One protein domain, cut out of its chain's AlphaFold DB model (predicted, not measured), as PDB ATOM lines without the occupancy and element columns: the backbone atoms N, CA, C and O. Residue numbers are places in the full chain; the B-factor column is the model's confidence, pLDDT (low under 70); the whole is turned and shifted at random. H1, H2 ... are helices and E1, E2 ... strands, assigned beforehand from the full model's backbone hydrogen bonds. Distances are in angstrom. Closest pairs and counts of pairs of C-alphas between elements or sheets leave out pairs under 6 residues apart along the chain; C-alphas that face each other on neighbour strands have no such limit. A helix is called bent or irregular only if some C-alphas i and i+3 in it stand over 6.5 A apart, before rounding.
ATOM      1  N   GLU A  71     -27.607 -24.680  -6.385       94.88
ATOM      2  CA  GLU A  71     -28.790 -24.094  -7.017       94.88
ATOM      3  C   GLU A  71     -28.893 -24.498  -8.493       94.88
ATOM      4  O   GLU A  71     -29.960 -24.911  -8.936       94.88
ATOM      5  N   ASP A  72     -27.783 -24.502  -9.239       94.44
ATOM      6  CA  ASP A  72     -27.782 -24.927 -10.644       94.44
ATOM      7  C   ASP A  72     -28.198 -26.394 -10.784       94.44
ATOM      8  O   ASP A  72     -29.000 -26.752 -11.648       94.44
ATOM      9  N   LEU A  73     -27.693 -27.257  -9.897       95.69
ATOM     10  CA  LEU A  73     -28.060 -28.674  -9.849       95.69
ATOM     11  C   LEU A  73     -29.548 -28.874  -9.530       95.69
ATOM     12  O   LEU A  73     -30.194 -29.731 -10.134       95.69
ATOM     13  N   TYR A  74     -30.102 -28.069  -8.622       97.00
ATOM     14  CA  TYR A  74     -31.535 -28.062  -8.332       97.00
ATOM     15  C   TYR A  74     -32.350 -27.638  -9.559       97.00
ATOM     16  O   TYR A  74     -33.308 -28.324  -9.917       97.00
ATOM     17  N   GLN A  75     -31.940 -26.575 -10.259       95.62
ATOM     18  CA  GLN A  75     -32.613 -26.122 -11.480       95.62
ATOM     19  C   GLN A  75     -32.549 -27.173 -12.599       95.62
ATOM     20  O   GLN A  75     -33.530 -27.357 -13.320       95.62
ATOM     21  N   ILE A  76     -31.441 -27.914 -12.721       95.12
ATOM     22  CA  ILE A  76     -31.318 -29.033 -13.671       95.12
ATOM     23  C   ILE A  76     -32.327 -30.143 -13.358       95.12
ATOM     24  O   ILE A  76     -32.916 -30.700 -14.284       95.12
ATOM     25  N   LEU A  77     -32.537 -30.482 -12.085       96.31
ATOM     26  CA  LEU A  77     -33.516 -31.498 -11.681       96.31
ATOM     27  C   LEU A  77     -34.960 -31.024 -11.872       96.31
ATOM     28  O   LEU A  77     -35.799 -31.785 -12.342       96.31
ATOM     29  N   LYS A  78     -35.241 -29.769 -11.515       95.88
ATOM     30  CA  LYS A  78     -36.585 -29.185 -11.569       95.88
ATOM     31  C   LYS A  78     -37.064 -28.895 -12.992       95.88
ATOM     32  O   LYS A  78     -38.267 -28.806 -13.224       95.88
ATOM     33  N   ASN A  79     -36.143 -28.734 -13.940       94.12
ATOM     34  CA  ASN A  79     -36.476 -28.495 -15.337       94.12
ATOM     35  C   ASN A  79     -37.388 -29.619 -15.880       94.12
ATOM     36  O   ASN A  79     -37.010 -30.785 -15.785       94.12
ATOM     37  N   PRO A  80     -38.539 -29.305 -16.505       91.56
ATOM     38  CA  PRO A  80     -39.406 -30.316 -17.108       91.56
ATOM     39  C   PRO A  80     -38.725 -31.243 -18.115       91.56
ATOM     40  O   PRO A  80     -39.143 -32.386 -18.249       91.56
ATOM     41  N   ASN A  81     -37.667 -30.777 -18.784       88.88
ATOM     42  CA  ASN A  81     -36.856 -31.551 -19.727       88.88
ATOM     43  C   ASN A  81     -35.630 -32.196 -19.054       88.88
ATOM     44  O   ASN A  81     -34.624 -32.478 -19.709       88.88
ATOM     45  N   SER A  82     -35.658 -32.374 -17.731       93.88
ATOM     46  CA  SER A  82     -34.574 -33.023 -17.006       93.88
ATOM     47  C   SER A  82     -34.481 -34.490 -17.407       93.88
ATOM     48  O   SER A  82     -35.221 -35.336 -16.911       93.88
ATOM     49  N   VAL A  83     -33.520 -34.803 -18.278       91.62
ATOM     50  CA  VAL A  83     -33.302 -36.160 -18.803       91.62
ATOM     51  C   VAL A  83     -33.165 -37.185 -17.676       91.62
ATOM     52  O   VAL A  83     -33.689 -38.287 -17.788       91.62
ATOM     53  N   VAL A  84     -32.510 -36.830 -16.566       93.38
ATOM     54  CA  VAL A  84     -32.283 -37.760 -15.447       93.38
ATOM     55  C   VAL A  84     -33.575 -38.051 -14.674       93.38
ATOM     56  O   VAL A  84     -33.814 -39.194 -14.291       93.38
ATOM     57  N   VAL A  85     -34.423 -37.042 -14.458       96.19
ATOM     58  CA  VAL A  85     -35.716 -37.217 -13.774       96.19
ATOM     59  C   VAL A  85     -36.707 -37.937 -14.685       96.19
ATOM     60  O   VAL A  85     -37.365 -38.882 -14.252       96.19
ATOM     61  N   ASN A  86     -36.782 -37.528 -15.950       95.19
ATOM     62  CA  ASN A  86     -37.720 -38.079 -16.925       95.19
ATOM     63  C   ASN A  86     -37.393 -39.534 -17.256       95.19
ATOM     64  O   ASN A  86     -38.307 -40.353 -17.281       95.19
ATOM     65  N   ALA A  87     -36.109 -39.886 -17.395       94.25
ATOM     66  CA  ALA A  87     -35.689 -41.279 -17.548       94.25
ATOM     67  C   ALA A  87     -36.180 -42.140 -16.377       94.25
ATOM     68  O   ALA A  87     -36.761 -43.196 -16.595       94.25
ATOM     69  N   LYS A  88     -36.059 -41.655 -15.132       96.31
ATOM     70  CA  LYS A  88     -36.569 -42.398 -13.973       96.31
ATOM     71  C   LYS A  88     -38.086 -42.519 -13.967       96.31
ATOM     72  O   LYS A  88     -38.608 -43.577 -13.640       96.31
ATOM     73  N   LYS A  89     -38.819 -41.482 -14.370       96.44
ATOM     74  CA  LYS A  89     -40.276 -41.597 -14.528       96.44
ATOM     75  C   LYS A  89     -40.653 -42.644 -15.573       96.44
ATOM     76  O   LYS A  89     -41.534 -43.454 -15.309       96.44
ATOM     77  N   GLN A  90     -39.957 -42.671 -16.708       94.81
ATOM     78  CA  GLN A  90     -40.150 -43.686 -17.746       94.81
ATOM     79  C   GLN A  90     -39.823 -45.102 -17.240       94.81
ATOM     80  O   GLN A  90     -40.616 -46.013 -17.474       94.81
ATOM     81  N   ASP A  91     -38.722 -45.280 -16.497       94.94
ATOM     82  CA  ASP A  91     -38.324 -46.568 -15.908       94.94
ATOM     83  C   ASP A  91     -39.443 -47.147 -15.025       94.94
ATOM     84  O   ASP A  91     -39.814 -48.311 -15.162       94.94
ATOM     85  N   PHE A  92     -40.024 -46.333 -14.136       96.06
ATOM     86  CA  PHE A  92     -41.136 -46.763 -13.281       96.06
ATOM     87  C   PHE A  92     -42.436 -46.963 -14.067       96.06
ATOM     88  O   PHE A  92     -43.174 -47.917 -13.802       96.06
ATOM     89  N   ARG A  93     -42.694 -46.128 -15.080       94.19
ATOM     90  CA  ARG A  93     -43.884 -46.245 -15.932       94.19
ATOM     91  C   ARG A  93     -43.896 -47.543 -16.737       94.19
ATOM     92  O   ARG A  93     -44.969 -48.098 -16.954       94.19
ATOM     93  N   ALA A  94     -42.731 -48.084 -17.099       94.62
ATOM     94  CA  ALA A  94     -42.621 -49.402 -17.731       94.62
ATOM     95  C   ALA A  94     -43.188 -50.543 -16.859       94.62
ATOM     96  O   ALA A  94     -43.568 -51.589 -17.384       94.62
ATOM     97  N   TYR A  95     -43.294 -50.327 -15.544       95.00
ATOM     98  CA  TYR A  95     -43.924 -51.237 -14.584       95.00
ATOM     99  C   TYR A  95     -45.323 -50.772 -14.135       95.00
ATOM    100  O   TYR A  95     -45.867 -51.312 -13.171       95.00
ATOM    101  N   ASP A  96     -45.914 -49.788 -14.827       94.12
ATOM    102  CA  ASP A  96     -47.195 -49.155 -14.485       94.12
ATOM    103  C   ASP A  96     -47.188 -48.563 -13.062       94.12
ATOM    104  O   ASP A  96     -48.123 -48.736 -12.280       94.12
ATOM    105  N   ILE A  97     -46.077 -47.909 -12.703       95.44
ATOM    106  CA  ILE A  97     -45.910 -47.179 -11.445       95.44
ATOM    107  C   ILE A  97     -45.697 -45.702 -11.766       95.44
ATOM    108  O   ILE A  97     -44.723 -45.332 -12.421       95.44
ATOM    109  N   ASP A  98     -46.573 -44.849 -11.252       94.69
ATOM    110  CA  ASP A  98     -46.455 -43.407 -11.421       94.69
ATOM    111  C   ASP A  98     -45.475 -42.844 -10.388       94.69
ATOM    112  O   ASP A  98     -45.659 -43.006  -9.176       94.69
ATOM    113  N   LEU A  99     -44.430 -42.170 -10.867       96.50
ATOM    114  CA  LEU A  99     -43.380 -41.569 -10.050       96.50
ATOM    115  C   LEU A  99     -43.495 -40.044 -10.057       96.50
ATOM    116  O   LEU A  99     -43.407 -39.413 -11.110       96.50
ATOM    117  N   VAL A 100     -43.604 -39.441  -8.875       96.62
ATOM    118  CA  VAL A 100     -43.621 -37.982  -8.703       96.62
ATOM    119  C   VAL A 100     -42.599 -37.565  -7.649       96.62
ATOM    120  O   VAL A 100     -42.391 -38.260  -6.655       96.62
ATOM    121  N   PHE A 101     -41.960 -36.416  -7.853       97.50
ATOM    122  CA  PHE A 101     -40.979 -35.853  -6.930       97.50
ATOM    123  C   PHE A 101     -41.531 -34.594  -6.271       97.50
ATOM    124  O   PHE A 101     -42.118 -33.742  -6.933       97.50
ATOM    125  N   GLU A 102     -41.299 -34.445  -4.972       96.88
ATOM    126  CA  GLU A 102     -41.511 -33.166  -4.303       96.88
ATOM    127  C   GLU A 102     -40.326 -32.226  -4.523       96.88
ATOM    128  O   GLU A 102     -39.174 -32.649  -4.599       96.88
ATOM    129  N   ASP A 103     -40.598 -30.921  -4.507       96.12
ATOM    130  CA  ASP A 103     -39.579 -29.880  -4.678       96.12
ATOM    131  C   ASP A 103     -38.407 -30.027  -3.685       96.12
ATOM    132  O   ASP A 103     -37.236 -29.937  -4.052       96.12
ATOM    133  N   GLN A 104     -38.716 -30.380  -2.433       96.62
ATOM    134  CA  GLN A 104     -37.709 -30.600  -1.392       96.62
ATOM    135  C   GLN A 104     -36.812 -31.819  -1.658       96.62
ATOM    136  O   GLN A 104     -35.678 -31.859  -1.170       96.62
ATOM    137  N   ALA A 105     -37.291 -32.812  -2.416       97.62
ATOM    138  CA  ALA A 105     -36.464 -33.937  -2.837       97.62
ATOM    139  C   ALA A 105     -35.415 -33.482  -3.857       97.62
ATOM    140  O   ALA A 105     -34.254 -33.872  -3.741       97.62
ATOM    141  N   PHE A 106     -35.771 -32.586  -4.786       97.75
ATOM    142  CA  PHE A 106     -34.794 -31.991  -5.700       97.75
ATOM    143  C   PHE A 106     -33.723 -31.199  -4.954       97.75
ATOM    144  O   PHE A 106     -32.541 -31.358  -5.249       97.75
ATOM    145  N   THR A 107     -34.099 -30.410  -3.942       97.06
ATOM    146  CA  THR A 107     -33.115 -29.705  -3.103       97.06
ATOM    147  C   THR A 107     -32.164 -30.686  -2.412       97.06
ATOM    148  O   THR A 107     -30.956 -30.462  -2.383       97.06
ATOM    149  N   PHE A 108     -32.690 -31.796  -1.885       97.19
ATOM    150  CA  PHE A 108     -31.875 -32.833  -1.252       97.19
ATOM    151  C   PHE A 108     -30.902 -33.490  -2.239       97.19
ATOM    152  O   PHE A 108     -29.713 -33.615  -1.942       97.19
ATOM    153  N   PHE A 109     -31.377 -33.871  -3.427       96.94
ATOM    154  CA  PHE A 109     -30.533 -34.474  -4.456       96.94
ATOM    155  C   PHE A 109     -29.455 -33.517  -4.960       96.94
ATOM    156  O   PHE A 109     -28.308 -33.930  -5.117       96.94
ATOM    157  N   ALA A 110     -29.790 -32.240  -5.144       96.62
ATOM    158  CA  ALA A 110     -28.837 -31.215  -5.542       96.62
ATOM    159  C   ALA A 110     -27.727 -31.023  -4.498       96.62
ATOM    160  O   ALA A 110     -26.551 -30.987  -4.854       96.62
ATOM    161  N   GLN A 111     -28.077 -30.976  -3.206       95.81
ATOM    162  CA  GLN A 111     -27.097 -30.898  -2.114       95.81
ATOM    163  C   GLN A 111     -26.173 -32.118  -2.101       95.81
ATOM    164  O   GLN A 111     -24.953 -31.969  -2.060       95.81
ATOM    165  N   LYS A 112     -26.736 -33.327  -2.208       95.00
ATOM    166  CA  LYS A 112     -25.953 -34.570  -2.245       95.00
ATOM    167  C   LYS A 112     -25.036 -34.651  -3.463       95.00
ATOM    168  O   LYS A 112     -23.898 -35.082  -3.338       95.00
ATOM    169  N   ALA A 113     -25.500 -34.200  -4.624       94.69
ATOM    170  CA  ALA A 113     -24.691 -34.171  -5.836       94.69
ATOM    171  C   ALA A 113     -23.558 -33.131  -5.763       94.69
ATOM    172  O   ALA A 113     -22.457 -33.393  -6.245       94.69
ATOM    173  N   ALA A 114     -23.798 -31.979  -5.126       92.56
ATOM    174  CA  ALA A 114     -22.767 -30.972  -4.888       92.56
ATOM    175  C   ALA A 114     -21.655 -31.494  -3.960       92.56
ATOM    176  O   ALA A 114     -20.479 -31.241  -4.221       92.56
ATOM    177  N   GLU A 115     -22.007 -32.270  -2.926       91.69
ATOM    178  CA  GLU A 115     -21.043 -32.931  -2.029       91.69
ATOM    179  C   GLU A 115     -20.122 -33.921  -2.775       91.69
ATOM    180  O   GLU A 115     -18.954 -34.052  -2.417       91.69
ATOM    181  N   GLU A 116     -20.616 -34.596  -3.823       87.69
ATOM    182  CA  GLU A 116     -19.836 -35.561  -4.622       87.69
ATOM    183  C   GLU A 116     -18.836 -34.885  -5.588       87.69
ATOM    184  O   GLU A 116     -17.884 -35.522  -6.038       87.69
ATOM    185  N   GLY A 117     -19.002 -33.593  -5.898       77.56
ATOM    186  CA  GLY A 117     -17.997 -32.785  -6.606       77.56
ATOM    187  C   GLY A 117     -17.788 -33.103  -8.096       77.56
ATOM    188  O   GLY A 117     -16.893 -32.533  -8.719       77.56
ATOM    189  N   THR A 118     -18.604 -33.973  -8.703       82.62
ATOM    190  CA  THR A 118     -18.486 -34.353 -10.129       82.62
ATOM    191  C   THR A 118     -19.473 -33.625 -11.058       82.62
ATOM    192  O   THR A 118     -19.696 -34.053 -12.194       82.62
ATOM    193  N   GLY A 119     -20.085 -32.532 -10.587       82.12
ATOM    194  CA  GLY A 119     -21.061 -31.732 -11.340       82.12
ATOM    195  C   GLY A 119     -22.358 -32.492 -11.644       82.12
ATOM    196  O   GLY A 119     -22.744 -33.396 -10.909       82.12
ATOM    197  N   ALA A 120     -23.022 -32.173 -12.762       85.75
ATOM    198  CA  ALA A 120     -24.320 -32.757 -13.133       85.75
ATOM    199  C   ALA A 120     -24.312 -34.296 -13.256       85.75
ATOM    200  O   ALA A 120     -25.352 -34.928 -13.100       85.75
ATOM    201  N   ARG A 121     -23.148 -34.924 -13.475       87.88
ATOM    202  CA  ARG A 121     -23.021 -36.395 -13.490       87.88
ATOM    203  C   ARG A 121     -23.363 -37.029 -12.139       87.88
ATOM    204  O   ARG A 121     -23.885 -38.140 -12.118       87.88
ATOM    205  N   ALA A 122     -23.118 -36.321 -11.034       91.88
ATOM    206  CA  ALA A 122     -23.464 -36.800  -9.698       91.88
ATOM    207  C   ALA A 122     -24.983 -36.959  -9.518       91.88
ATOM    208  O   ALA A 122     -25.417 -37.842  -8.786       91.88
ATOM    209  N   LEU A 123     -25.804 -36.171 -10.229       94.69
ATOM    210  CA  LEU A 123     -27.268 -36.268 -10.155       94.69
ATOM    211  C   LEU A 123     -27.766 -37.670 -10.518       94.69
ATOM    212  O   LEU A 123     -28.634 -38.204  -9.833       94.69
ATOM    213  N   VAL A 124     -27.175 -38.278 -11.551       93.94
ATOM    214  CA  VAL A 124     -27.512 -39.639 -11.994       93.94
ATOM    215  C   VAL A 124     -27.205 -40.648 -10.891       93.94
ATOM    216  O   VAL A 124     -28.078 -41.417 -10.506       93.94
ATOM    217  N   SER A 125     -25.990 -40.603 -10.335       93.19
ATOM    218  CA  SER A 125     -25.546 -41.493  -9.250       93.19
ATOM    219  C   SER A 125     -26.434 -41.375  -8.006       93.19
ATOM    220  O   SER A 125     -26.869 -42.380  -7.437       93.19
ATOM    221  N   VAL A 126     -26.744 -40.142  -7.595       95.25
ATOM    222  CA  VAL A 126     -27.564 -39.858  -6.414       95.25
ATOM    223  C   VAL A 126     -28.998 -40.368  -6.591       95.25
ATOM    224  O   VAL A 126     -29.517 -41.022  -5.680       95.25
ATOM    225  N   LEU A 127     -29.625 -40.106  -7.742       95.88
ATOM    226  CA  LEU A 127     -30.972 -40.594  -8.050       95.88
ATOM    227  C   LEU A 127     -31.006 -42.120  -8.140       95.88
ATOM    228  O   LEU A 127     -31.822 -42.740  -7.465       95.88
ATOM    229  N   GLU A 128     -30.079 -42.725  -8.884       95.00
ATOM    230  CA  GLU A 128     -29.969 -44.179  -9.045       95.00
ATOM    231  C   GLU A 128     -29.833 -44.879  -7.689       95.00
ATOM    232  O   GLU A 128     -30.631 -45.744  -7.340       95.00
ATOM    233  N   ARG A 129     -28.880 -44.446  -6.853       94.56
ATOM    234  CA  ARG A 129     -28.673 -45.019  -5.512       94.56
ATOM    235  C   ARG A 129     -29.929 -44.932  -4.642       94.56
ATOM    236  O   ARG A 129     -30.164 -45.821  -3.823       94.56
ATOM    237  N   THR A 130     -30.702 -43.858  -4.795       96.44
ATOM    238  CA  THR A 130     -31.925 -43.623  -4.023       96.44
ATOM    239  C   THR A 130     -33.083 -44.486  -4.520       96.44
ATOM    240  O   THR A 130     -33.814 -45.041  -3.702       96.44
ATOM    241  N   LEU A 131     -33.245 -44.611  -5.839       97.38
ATOM    242  CA  LEU A 131     -34.406 -45.240  -6.473       97.38
ATOM    243  C   LEU A 131     -34.245 -46.748  -6.697       97.38
ATOM    244  O   LEU A 131     -35.239 -47.471  -6.653       97.38
ATOM    245  N   LEU A 132     -33.011 -47.247  -6.802       96.56
ATOM    246  CA  LEU A 132     -32.701 -48.660  -7.035       96.56
ATOM    247  C   LEU A 132     -33.425 -49.646  -6.091       96.56
ATOM    248  O   LEU A 132     -33.868 -50.697  -6.560       96.56
ATOM    249  N   PRO A 133     -33.578 -49.391  -4.771       96.31
ATOM    250  CA  PRO A 133     -34.347 -50.285  -3.904       96.31
ATOM    251  C   PRO A 133     -35.819 -50.407  -4.321       96.31
ATOM    252  O   PRO A 133     -36.387 -51.499  -4.249       96.31
ATOM    253  N   PHE A 134     -36.425 -49.301  -4.759       96.81
ATOM    254  CA  PHE A 134     -37.816 -49.256  -5.200       96.81
ATOM    255  C   PHE A 134     -37.970 -49.940  -6.559       96.81
ATOM    256  O   PHE A 134     -38.846 -50.787  -6.698       96.81
ATOM    257  N   GLU A 135     -37.069 -49.674  -7.509       95.75
ATOM    258  CA  GLU A 135     -37.050 -50.327  -8.828       95.75
ATOM    259  C   GLU A 135     -36.936 -51.851  -8.718       95.75
ATOM    260  O   GLU A 135     -37.600 -52.585  -9.441       95.75
ATOM    261  N   LYS A 136     -36.140 -52.353  -7.767       95.31
ATOM    262  CA  LYS A 136     -35.991 -53.799  -7.542       95.31
ATOM    263  C   LYS A 136     -37.215 -54.467  -6.924       95.31
ATOM    264  O   LYS A 136     -37.356 -55.679  -7.054       95.31
ATOM    265  N   THR A 137     -38.038 -53.717  -6.195       95.75
ATOM    266  CA  THR A 137     -39.030 -54.305  -5.283       95.75
ATOM    267  C   THR A 137     -40.458 -54.016  -5.715       95.75
ATOM    268  O   THR A 137     -41.271 -54.935  -5.768       95.75
ATOM    269  N   LEU A 138     -40.776 -52.761  -6.044       95.00
ATOM    270  CA  LEU A 138     -42.145 -52.338  -6.333       95.00
ATOM    271  C   LEU A 138     -42.786 -53.028  -7.547       95.00
ATOM    272  O   LEU A 138     -43.977 -53.316  -7.443       95.00
ATOM    273  N   PRO A 139     -42.063 -53.382  -8.634       95.06
ATOM    274  CA  PRO A 139     -42.668 -54.114  -9.751       95.06
ATOM    275  C   PRO A 139     -43.292 -55.462  -9.364       95.06
ATOM    276  O   PRO A 139     -44.140 -55.977 -10.080       95.06
ATOM    277  N   SER A 140     -42.885 -56.044  -8.230       93.50
ATOM    278  CA  SER A 140     -43.451 -57.292  -7.692       93.50
ATOM    279  C   SER A 140     -44.585 -57.052  -6.682       93.50
ATOM    280  O   SER A 140     -44.866 -57.915  -5.852       93.50
ATOM    281  N   THR A 141     -45.202 -55.867  -6.689       92.06
ATOM    282  CA  THR A 141     -46.215 -55.446  -5.707       92.06
ATOM    283  C   THR A 141     -47.404 -54.756  -6.373       92.06
ATOM    284  O   THR A 141     -47.343 -54.361  -7.530       92.06
ATOM    285  N   GLU A 142     -48.471 -54.531  -5.604       90.50
ATOM    286  CA  GLU A 142     -49.667 -53.785  -6.039       90.50
ATOM    287  C   GLU A 142     -49.498 -52.251  -5.969       90.50
ATOM    288  O   GLU A 142     -50.466 -51.497  -6.095       90.50
ATOM    289  N   VAL A 143     -48.292 -51.749  -5.686       90.94
ATOM    290  CA  VAL A 143     -48.045 -50.310  -5.536       90.94
ATOM    291  C   VAL A 143     -47.966 -49.654  -6.911       90.94
ATOM    292  O   VAL A 143     -47.036 -49.908  -7.664       90.94
ATOM    293  N   LYS A 144     -48.918 -48.763  -7.205       92.00
ATOM    294  CA  LYS A 144     -49.020 -48.036  -8.487       92.00
ATOM    295  C   LYS A 144     -48.568 -46.579  -8.437       92.00
ATOM    296  O   LYS A 144     -48.472 -45.935  -9.469       92.00
ATOM    297  N   LYS A 145     -48.316 -46.038  -7.245       93.56
ATOM    298  CA  LYS A 145     -47.957 -44.629  -7.041       93.56
ATOM    299  C   LYS A 145     -46.785 -44.527  -6.080       93.56
ATOM    300  O   LYS A 145     -46.850 -45.070  -4.975       93.56
ATOM    301  N   LEU A 146     -45.747 -43.804  -6.480       95.12
ATOM    302  CA  LEU A 146     -44.561 -43.523  -5.682       95.12
ATOM    303  C   LEU A 146     -44.313 -42.013  -5.652       95.12
ATOM    304  O   LEU A 146     -44.158 -41.372  -6.689       95.12
ATOM    305  N   VAL A 147     -44.251 -41.448  -4.446       96.00
ATOM    306  CA  VAL A 147     -43.845 -40.056  -4.228       96.00
ATOM    307  C   VAL A 147     -42.474 -40.020  -3.566       96.00
ATOM    308  O   VAL A 147     -42.254 -40.647  -2.528       96.00
ATOM    309  N   ILE A 148     -41.544 -39.281  -4.163       97.31
ATOM    310  CA  ILE A 148     -40.201 -39.081  -3.626       97.31
ATOM    311  C   ILE A 148     -40.167 -37.755  -2.892       97.31
ATOM    312  O   ILE A 148     -40.203 -36.678  -3.484       97.31
ATOM    313  N   THR A 149     -40.089 -37.862  -1.577       96.00
ATOM    314  CA  THR A 149     -39.999 -36.739  -0.651       96.00
ATOM    315  C   THR A 149     -38.566 -36.605  -0.155       96.00
ATOM    316  O   THR A 149     -37.739 -37.497  -0.363       96.00
ATOM    317  N   LYS A 150     -38.256 -35.524   0.564       96.25
ATOM    318  CA  LYS A 150     -36.954 -35.397   1.229       96.25
ATOM    319  C   LYS A 150     -36.687 -36.557   2.197       96.25
ATOM    320  O   LYS A 150     -35.566 -37.057   2.253       96.25
ATOM    321  N   GLU A 151     -37.700 -37.004   2.938       94.00
ATOM    322  CA  GLU A 151     -37.574 -38.112   3.896       94.00
ATOM    323  C   GLU A 151     -37.308 -39.446   3.190       94.00
ATOM    324  O   GLU A 151     -36.413 -40.193   3.594       94.00
ATOM    325  N   VAL A 152     -38.047 -39.711   2.105       94.06
ATOM    326  CA  VAL A 152     -37.875 -40.909   1.268       94.06
ATOM    327  C   VAL A 152     -36.485 -40.921   0.638       94.06
ATOM    328  O   VAL A 152     -35.801 -41.941   0.676       94.06
ATOM    329  N   ALA A 153     -36.039 -39.777   0.116       95.75
ATOM    330  CA  ALA A 153     -34.721 -39.640  -0.486       95.75
ATOM    331  C   ALA A 153     -33.582 -39.819   0.532       95.75
ATOM    332  O   ALA A 153     -32.550 -40.407   0.213       95.75
ATOM    333  N   ALA A 154     -33.774 -39.352   1.770       95.94
ATOM    334  CA  ALA A 154     -32.795 -39.503   2.839       95.94
ATOM    335  C   ALA A 154     -32.682 -40.950   3.352       95.94
ATOM    336  O   ALA A 154     -31.580 -41.389   3.675       95.94
ATOM    337  N   ASN A 155     -33.795 -41.692   3.421       95.94
ATOM    338  CA  ASN A 155     -33.839 -43.050   3.977       95.94
ATOM    339  C   ASN A 155     -34.638 -44.025   3.084       95.94
ATOM    340  O   ASN A 155     -35.673 -44.551   3.509       95.94
ATOM    341  N   PRO A 156     -34.149 -44.348   1.872       94.81
ATOM    342  CA  PRO A 156     -34.933 -45.065   0.862       94.81
ATOM    343  C   PRO A 156     -35.342 -46.478   1.297       94.81
ATOM    344  O   PRO A 156     -36.469 -46.903   1.066       94.81
ATOM    345  N   LYS A 157     -34.461 -47.210   1.991       94.75
ATOM    346  CA  LYS A 157     -34.764 -48.571   2.472       94.75
ATOM    347  C   LYS A 157     -35.851 -48.586   3.545       94.75
ATOM    348  O   LYS A 157     -36.700 -49.471   3.537       94.75
ATOM    349  N   GLN A 158     -35.812 -47.626   4.469       93.38
ATOM    350  CA  GLN A 158     -36.829 -47.512   5.510       93.38
ATOM    351  C   GLN A 158     -38.173 -47.137   4.888       93.38
ATOM    352  O   GLN A 158     -39.163 -47.815   5.152       93.38
ATOM    353  N   ALA A 159     -38.178 -46.130   4.012       92.50
ATOM    354  CA  ALA A 159     -39.367 -45.722   3.282       92.50
ATOM    355  C   ALA A 159     -39.961 -46.885   2.478       92.50
ATOM    356  O   ALA A 159     -41.159 -47.106   2.538       92.50
ATOM    357  N   LEU A 160     -39.145 -47.699   1.800       93.19
ATOM    358  CA  LEU A 160     -39.625 -48.895   1.105       93.19
ATOM    359  C   LEU A 160     -40.284 -49.907   2.057       93.19
ATOM    360  O   LEU A 160     -41.358 -50.420   1.759       93.19
ATOM    361  N   CYS A 161     -39.672 -50.193   3.209       91.69
ATOM    362  CA  CYS A 161     -40.259 -51.094   4.204       91.69
ATOM    363  C   CYS A 161     -41.590 -50.569   4.744       91.69
ATOM    364  O   CYS A 161     -42.524 -51.346   4.930       91.69
ATOM    365  N   GLU A 162     -41.674 -49.266   5.010       89.44
ATOM    366  CA  GLU A 162     -42.936 -48.613   5.349       89.44
ATOM    367  C   GLU A 162     -43.915 -48.806   4.199       89.44
ATOM    368  O   GLU A 162     -45.030 -49.268   4.446       89.44
ATOM    369  N   ILE A 163     -43.462 -48.608   2.953       89.06
ATOM    370  CA  ILE A 163     -44.288 -48.739   1.762       89.06
ATOM    371  C   ILE A 163     -45.000 -50.098   1.708       89.06
ATOM    372  O   ILE A 163     -46.226 -50.194   1.620       89.06
ATOM    373  N   LEU A 164     -44.233 -51.162   1.887       88.94
ATOM    374  CA  LEU A 164     -44.732 -52.531   1.810       88.94
ATOM    375  C   LEU A 164     -45.690 -52.919   2.946       88.94
ATOM    376  O   LEU A 164     -46.491 -53.832   2.766       88.94
ATOM    377  N   LYS A 165     -45.653 -52.237   4.099       87.25
ATOM    378  CA  LYS A 165     -46.569 -52.515   5.222       87.25
ATOM    379  C   LYS A 165     -47.994 -52.015   4.979       87.25
ATOM    380  O   LYS A 165     -48.919 -52.495   5.617       87.25
ATOM    381  N   GLY A 166     -48.189 -51.070   4.056       76.50
ATOM    382  CA  GLY A 166     -49.513 -50.566   3.677       76.50
ATOM    383  C   GLY A 166     -50.186 -49.607   4.674       76.50
ATOM    384  O   GLY A 166     -51.247 -49.075   4.351       76.50
ATOM    385  N   ASP A 167     -49.561 -49.321   5.822       62.28
ATOM    386  CA  ASP A 167     -50.119 -48.523   6.935       62.28
ATOM    387  C   ASP A 167     -50.425 -47.041   6.601       62.28
ATOM    388  O   ASP A 167     -50.998 -46.313   7.407       62.28
ATOM    389  N   TRP A 168     -50.057 -46.563   5.412       62.69
ATOM    390  CA  TRP A 168     -50.002 -45.133   5.065       62.69
ATOM    391  C   TRP A 168     -50.744 -44.778   3.764       62.69
ATOM    392  O   TRP A 168     -50.682 -43.622   3.330       62.69
ATOM    393  N   LYS A 169     -51.460 -45.734   3.144       70.81
ATOM    394  CA  LYS A 169     -52.071 -45.593   1.801       70.81
ATOM    395  C   LYS A 169     -52.823 -44.271   1.600       70.81
ATOM    396  O   LYS A 169     -52.632 -43.612   0.579       70.81
ATOM    397  N   THR A 170     -53.622 -43.839   2.573       73.00
ATOM    398  CA  THR A 170     -54.413 -42.601   2.470       73.00
ATOM    399  C   THR A 170     -53.540 -41.340   2.460       73.00
ATOM    400  O   THR A 170     -53.755 -40.442   1.646       73.00
ATOM    401  N   THR A 171     -52.524 -41.271   3.324       78.12
ATOM    402  CA  THR A 171     -51.656 -40.090   3.469       78.12
ATOM    403  C   THR A 171     -50.785 -39.879   2.239       78.12
ATOM    404  O   THR A 171     -50.666 -38.753   1.756       78.12
ATOM    405  N   ILE A 172     -50.205 -40.948   1.688       79.38
ATOM    406  CA  ILE A 172     -49.374 -40.823   0.485       79.38
ATOM    407  C   ILE A 172     -50.213 -40.635  -0.765       79.38
ATOM    408  O   ILE A 172     -49.759 -39.918  -1.642       79.38
ATOM    409  N   THR A 173     -51.433 -41.173  -0.853       85.31
ATOM    410  CA  THR A 173     -52.302 -40.856  -2.000       85.31
ATOM    411  C   THR A 173     -52.547 -39.349  -2.078       85.31
ATOM    412  O   THR A 173     -52.324 -38.744  -3.123       85.31
ATOM    413  N   LYS A 174     -52.873 -38.718  -0.944       90.06
ATOM    414  CA  LYS A 174     -53.031 -37.262  -0.870       90.06
ATOM    415  C   LYS A 174     -51.730 -36.518  -1.192       90.06
ATOM    416  O   LYS A 174     -51.751 -35.549  -1.943       90.06
ATOM    417  N   ARG A 175     -50.599 -36.958  -0.631       92.12
ATOM    418  CA  ARG A 175     -49.285 -36.333  -0.869       92.12
ATOM    419  C   ARG A 175     -48.855 -36.453  -2.335       92.12
ATOM    420  O   ARG A 175     -48.346 -35.499  -2.906       92.12
ATOM    421  N   PHE A 176     -49.124 -37.599  -2.952       94.25
ATOM    422  CA  PHE A 176     -48.890 -37.862  -4.364       94.25
ATOM    423  C   PHE A 176     -49.724 -36.931  -5.246       94.25
ATOM    424  O   PHE A 176     -49.172 -36.286  -6.126       94.25
ATOM    425  N   GLU A 177     -51.029 -36.808  -4.987       94.19
ATOM    426  CA  GLU A 177     -51.908 -35.898  -5.737       94.19
ATOM    427  C   GLU A 177     -51.457 -34.438  -5.615       94.19
ATOM    428  O   GLU A 177     -51.420 -33.715  -6.607       94.19
ATOM    429  N   GLN A 178     -51.044 -34.015  -4.417       95.44
ATOM    430  CA  GLN A 178     -50.497 -32.676  -4.189       95.44
ATOM    431  C   GLN A 178     -49.192 -32.442  -4.955       95.44
ATOM    432  O   GLN A 178     -49.020 -31.385  -5.559       95.44
ATOM    433  N   ALA A 179     -48.280 -33.415  -4.939       96.00
ATOM    434  CA  ALA A 179     -47.019 -33.322  -5.662       96.00
ATOM    435  C   ALA A 179     -47.242 -33.323  -7.184       96.00
ATOM    436  O   ALA A 179     -46.614 -32.541  -7.893       96.00
ATOM    437  N   LEU A 180     -48.182 -34.136  -7.677       95.44
ATOM    438  CA  LEU A 180     -48.532 -34.203  -9.095       95.44
ATOM    439  C   LEU A 180     -49.149 -32.885  -9.574       95.44
ATOM    440  O   LEU A 180     -48.783 -32.383 -10.633       95.44
ATOM    441  N   GLU A 181     -50.048 -32.289  -8.790       96.00
ATOM    442  CA  GLU A 181     -50.631 -30.990  -9.134       96.00
ATOM    443  C   GLU A 181     -49.584 -29.868  -9.086       96.00
ATOM    444  O   GLU A 181     -49.577 -28.985  -9.945       96.00
ATOM    445  N   ALA A 182     -48.650 -29.912  -8.130       96.19
ATOM    446  CA  ALA A 182     -47.534 -28.970  -8.084       96.19
ATOM    447  C   ALA A 182     -46.636 -29.086  -9.327       96.19
ATOM    448  O   ALA A 182     -46.246 -28.066  -9.900       96.19
ATOM    449  N   GLU A 183     -46.360 -30.310  -9.783       95.69
ATOM    450  CA  GLU A 183     -45.627 -30.562 -11.023       95.69
ATOM    451  C   GLU A 183     -46.379 -30.019 -12.246       95.69
ATOM    452  O   GLU A 183     -45.806 -29.260 -13.028       95.69
ATOM    453  N   LYS A 184     -47.673 -30.334 -12.386       95.88
ATOM    454  CA  LYS A 184     -48.517 -29.826 -13.479       95.88
ATOM    455  C   LYS A 184     -48.578 -28.302 -13.497       95.88
ATOM    456  O   LYS A 184     -48.466 -27.682 -14.554       95.88
ATOM    457  N   SER A 185     -48.707 -27.680 -12.327       96.56
ATOM    458  CA  SER A 185     -48.683 -26.225 -12.175       96.56
ATOM    459  C   SER A 185     -47.347 -25.629 -12.619       96.56
ATOM    460  O   SER A 185     -47.328 -24.650 -13.372       96.56
ATOM    461  N   HIS A 186     -46.226 -26.248 -12.238       94.88
ATOM    462  CA  HIS A 186     -44.905 -25.830 -12.699       94.88
ATOM    463  C   HIS A 186     -44.761 -25.974 -14.221       94.88
ATOM    464  O   HIS A 186     -44.337 -25.032 -14.893       94.88
ATOM    465  N   LEU A 187     -45.180 -27.110 -14.780       94.94
ATOM    466  CA  LEU A 187     -45.149 -27.376 -16.216       94.94
ATOM    467  C   LEU A 187     -45.963 -26.341 -17.001       94.94
ATOM    468  O   LEU A 187     -45.467 -25.759 -17.966       94.94
ATOM    469  N   ARG A 188     -47.177 -26.030 -16.532       95.88
ATOM    470  CA  ARG A 188     -48.046 -24.988 -17.095       95.88
ATOM    471  C   ARG A 188     -47.361 -23.622 -17.107       95.88
ATOM    472  O   ARG A 188     -47.423 -22.916 -18.115       95.88
ATOM    473  N   GLN A 189     -46.682 -23.249 -16.020       94.19
ATOM    474  CA  GLN A 189     -45.926 -21.993 -15.944       94.19
ATOM    475  C   GLN A 189     -44.766 -21.968 -16.946       94.19
ATOM    476  O   GLN A 189     -44.586 -20.970 -17.643       94.19
ATOM    477  N   VAL A 190     -44.013 -23.067 -17.064       93.06
ATOM    478  CA  VAL A 190     -42.893 -23.182 -18.012       93.06
ATOM    479  C   VAL A 190     -43.382 -23.081 -19.457       93.06
ATOM    480  O   VAL A 190     -42.835 -22.289 -20.227       93.06
ATOM    481  N   ILE A 191     -44.442 -23.810 -19.815       93.56
ATOM    482  CA  ILE A 191     -45.063 -23.756 -21.145       93.56
ATOM    483  C   ILE A 191     -45.599 -22.349 -21.439       93.56
ATOM    484  O   ILE A 191     -45.388 -21.822 -22.526       93.56
ATOM    485  N   THR A 192     -46.236 -21.691 -20.473       91.69
ATOM    486  CA  THR A 192     -46.763 -20.331 -20.678       91.69
ATOM    487  C   THR A 192     -45.638 -19.309 -20.881       91.69
ATOM    488  O   THR A 192     -45.760 -18.415 -21.720       91.69
ATOM    489  N   ALA A 193     -44.529 -19.438 -20.144       90.50
ATOM    490  CA  ALA A 193     -43.409 -18.501 -20.206       90.50
ATOM    491  C   ALA A 193     -42.508 -18.708 -21.435       90.50
ATOM    492  O   ALA A 193     -42.104 -17.733 -22.063       90.50
ATOM    493  N   LYS A 194     -42.182 -19.963 -21.772       86.94
ATOM    494  CA  LYS A 194     -41.187 -20.321 -22.804       86.94
ATOM    495  C   LYS A 194     -41.777 -21.045 -24.012       86.94
ATOM    496  O   LYS A 194     -41.148 -21.110 -25.064       86.94
ATOM    497  N   GLY A 195     -42.994 -21.568 -23.899       82.50
ATOM    498  CA  GLY A 195     -43.618 -22.381 -24.941       82.50
ATOM    499  C   GLY A 195     -43.913 -21.617 -26.227       82.50
ATOM    500  O   GLY A 195     -44.036 -22.251 -27.261       82.50
ATOM    501  N   LYS A 196     -43.963 -20.277 -26.222       85.12
ATOM    502  CA  LYS A 196     -44.114 -19.496 -27.464       85.12
ATOM    503  C   LYS A 196     -42.942 -19.692 -28.428       85.12
ATOM    504  O   LYS A 196     -43.169 -19.811 -29.626       85.12
ATOM    505  N   GLU A 197     -41.712 -19.737 -27.915       87.19
ATOM    506  CA  GLU A 197     -40.514 -19.936 -28.740       87.19
ATOM    507  C   GLU A 197     -40.480 -21.350 -29.324       87.19
ATOM    508  O   GLU A 197     -40.227 -21.516 -30.514       87.19
ATOM    509  N   LEU A 198     -40.814 -22.357 -28.511       83.19
ATOM    510  CA  LEU A 198     -40.921 -23.751 -28.954       83.19
ATOM    511  C   LEU A 198     -42.071 -23.940 -29.955       83.19
ATOM    512  O   LEU A 198     -41.885 -24.527 -31.014       83.19
ATOM    513  N   ALA A 199     -43.248 -23.370 -29.683       88.25
ATOM    514  CA  ALA A 199     -44.402 -23.431 -30.578       88.25
ATOM    515  C   ALA A 199     -44.117 -22.802 -31.948       88.25
ATOM    516  O   ALA A 199     -44.582 -23.311 -32.971       88.25
ATOM    517  N   ALA A 200     -43.324 -21.725 -31.980       89.69
ATOM    518  CA  ALA A 200     -42.936 -21.063 -33.217       89.69
ATOM    519  C   ALA A 200     -42.107 -21.975 -34.136       89.69
ATOM    520  O   ALA A 200     -42.295 -21.927 -35.350       89.69
ATOM    521  N   GLN A 201     -41.256 -22.850 -33.582       90.12
ATOM    522  CA  GLN A 201     -40.467 -23.811 -34.371       90.12
ATOM    523  C   GLN A 201     -41.359 -24.768 -35.170       90.12
ATOM    524  O   GLN A 201     -41.019 -25.154 -36.288       90.12
ATOM    525  N   TYR A 202     -42.534 -25.090 -34.627       90.81
ATOM    526  CA  TYR A 202     -43.487 -26.025 -35.217       90.81
ATOM    527  C   TYR A 202     -44.685 -25.351 -35.910       90.81
ATOM    528  O   TYR A 202     -45.607 -26.039 -36.349       90.81
ATOM    529  N   ASN A 203     -44.705 -24.014 -36.026       87.81
ATOM    530  CA  ASN A 203     -45.869 -23.242 -36.498       87.81
ATOM    531  C   ASN A 203     -47.178 -23.603 -35.761       87.81
ATOM    532  O   ASN A 203     -48.266 -23.644 -36.356       87.81
TER     533      ASN A 203
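AT A GLANCE: This is residues 71 to 203 of the 328 residues of the protein "ATPase" of Candidatus Desulfofervidus auxilii (UniProt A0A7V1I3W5). A short sheet of two strands, E1 and E2, sits between a cluster of helices H1 to H6 and one long helix, H7. Residues 169 to 183 of H7 pass along the sheet; its later part runs on beyond the cluster, kinks, and sticks out with residues 192 to 198. The printed part has 133 residues with seven named helices and two strands, in the order H1 H2 E1 H3 H4 E2 H5 H6 H7; the strands are parallel and the class is mostly helix. The whole is compact, with a radius of gyration of the C-alphas of 15.6 A and spans of 49 by 34 by 23 A.

IN THESE COORDINATES: H1, residues 71 to 78, begins at C-alpha 71 (-28.790, -24.094, -7.017). H2 takes residues 83 to 93, over 14.9 A, and E1 residues 98 to 101. H3, residues 103 to 116, is 20.5 A long. H4, residues 121 to 140, was assigned as one helix by its hydrogen bonds but is bent: C-alphas 130 and 133 are 7.1 A apart. Its arms are H4a, residues 121 to 130, and H4b, residues 133 to 140, which is irregular, with C-alphas 136 and 139 7.0 A apart. E2 takes residues 145 to 148, H5 residues 150 to 154 and H6 residues 156 to 165. H7, residues 169 to 201, spans 43.8 A and ends at C-alpha 201 (-40.467, -23.811, -34.371); it is irregular, with C-alphas 193 and 196 7.4 A apart.

HOW THE PARTS SIT: H3 touches H1 at a steep tilt of 51 degrees, opposite ways, the closest C-alphas being those of Tyr 74 and Ala 110, 5.0 A. H3 touches H4a at a steep tilt of 62 degrees, closest at Ala 113 and Ala 122, C-alphas 4.8 A apart. With residues 104 to 109 alone H3 touches H5, C-alphas 105 and 150 being closest at 4.3 A. H4b touches H6 at a shallow tilt of 25 degrees, the same way, closest at C-alphas 134 and 160, 6.6 A. E1, H3, H4 and E2 form a strand-helix-strand unit, two parallel neighbour strands with helices between, its crossover left-handed. Across E1 and E2, N 146 and O 98 are 2.8 A apart, within hydrogen-bond range. The closest C-alphas of H2 and E1 are those of Lys 89 and Leu 99, 5.4 A; of E2 and H7, those of Val 147 and Phe 176, 5.5 A. H7 touches no helix. Every O i to N i+4 pair is within hydrogen-bond range in H1, H2, H3, H5 and H6; in H4a 5 of 6 are, in H4b 2 of 4, in H7 25 of 29.

THE WHOLE: The two C-alphas farthest apart are those of Lys 165 and Asn 203, 51.0 A. H7 has a kink of 63 degrees near residue 194. The printed part has no cut, and its links between named elements are tight. Mean pLDDT of the printed part is 92.3; residues 167 to 168 are under 70.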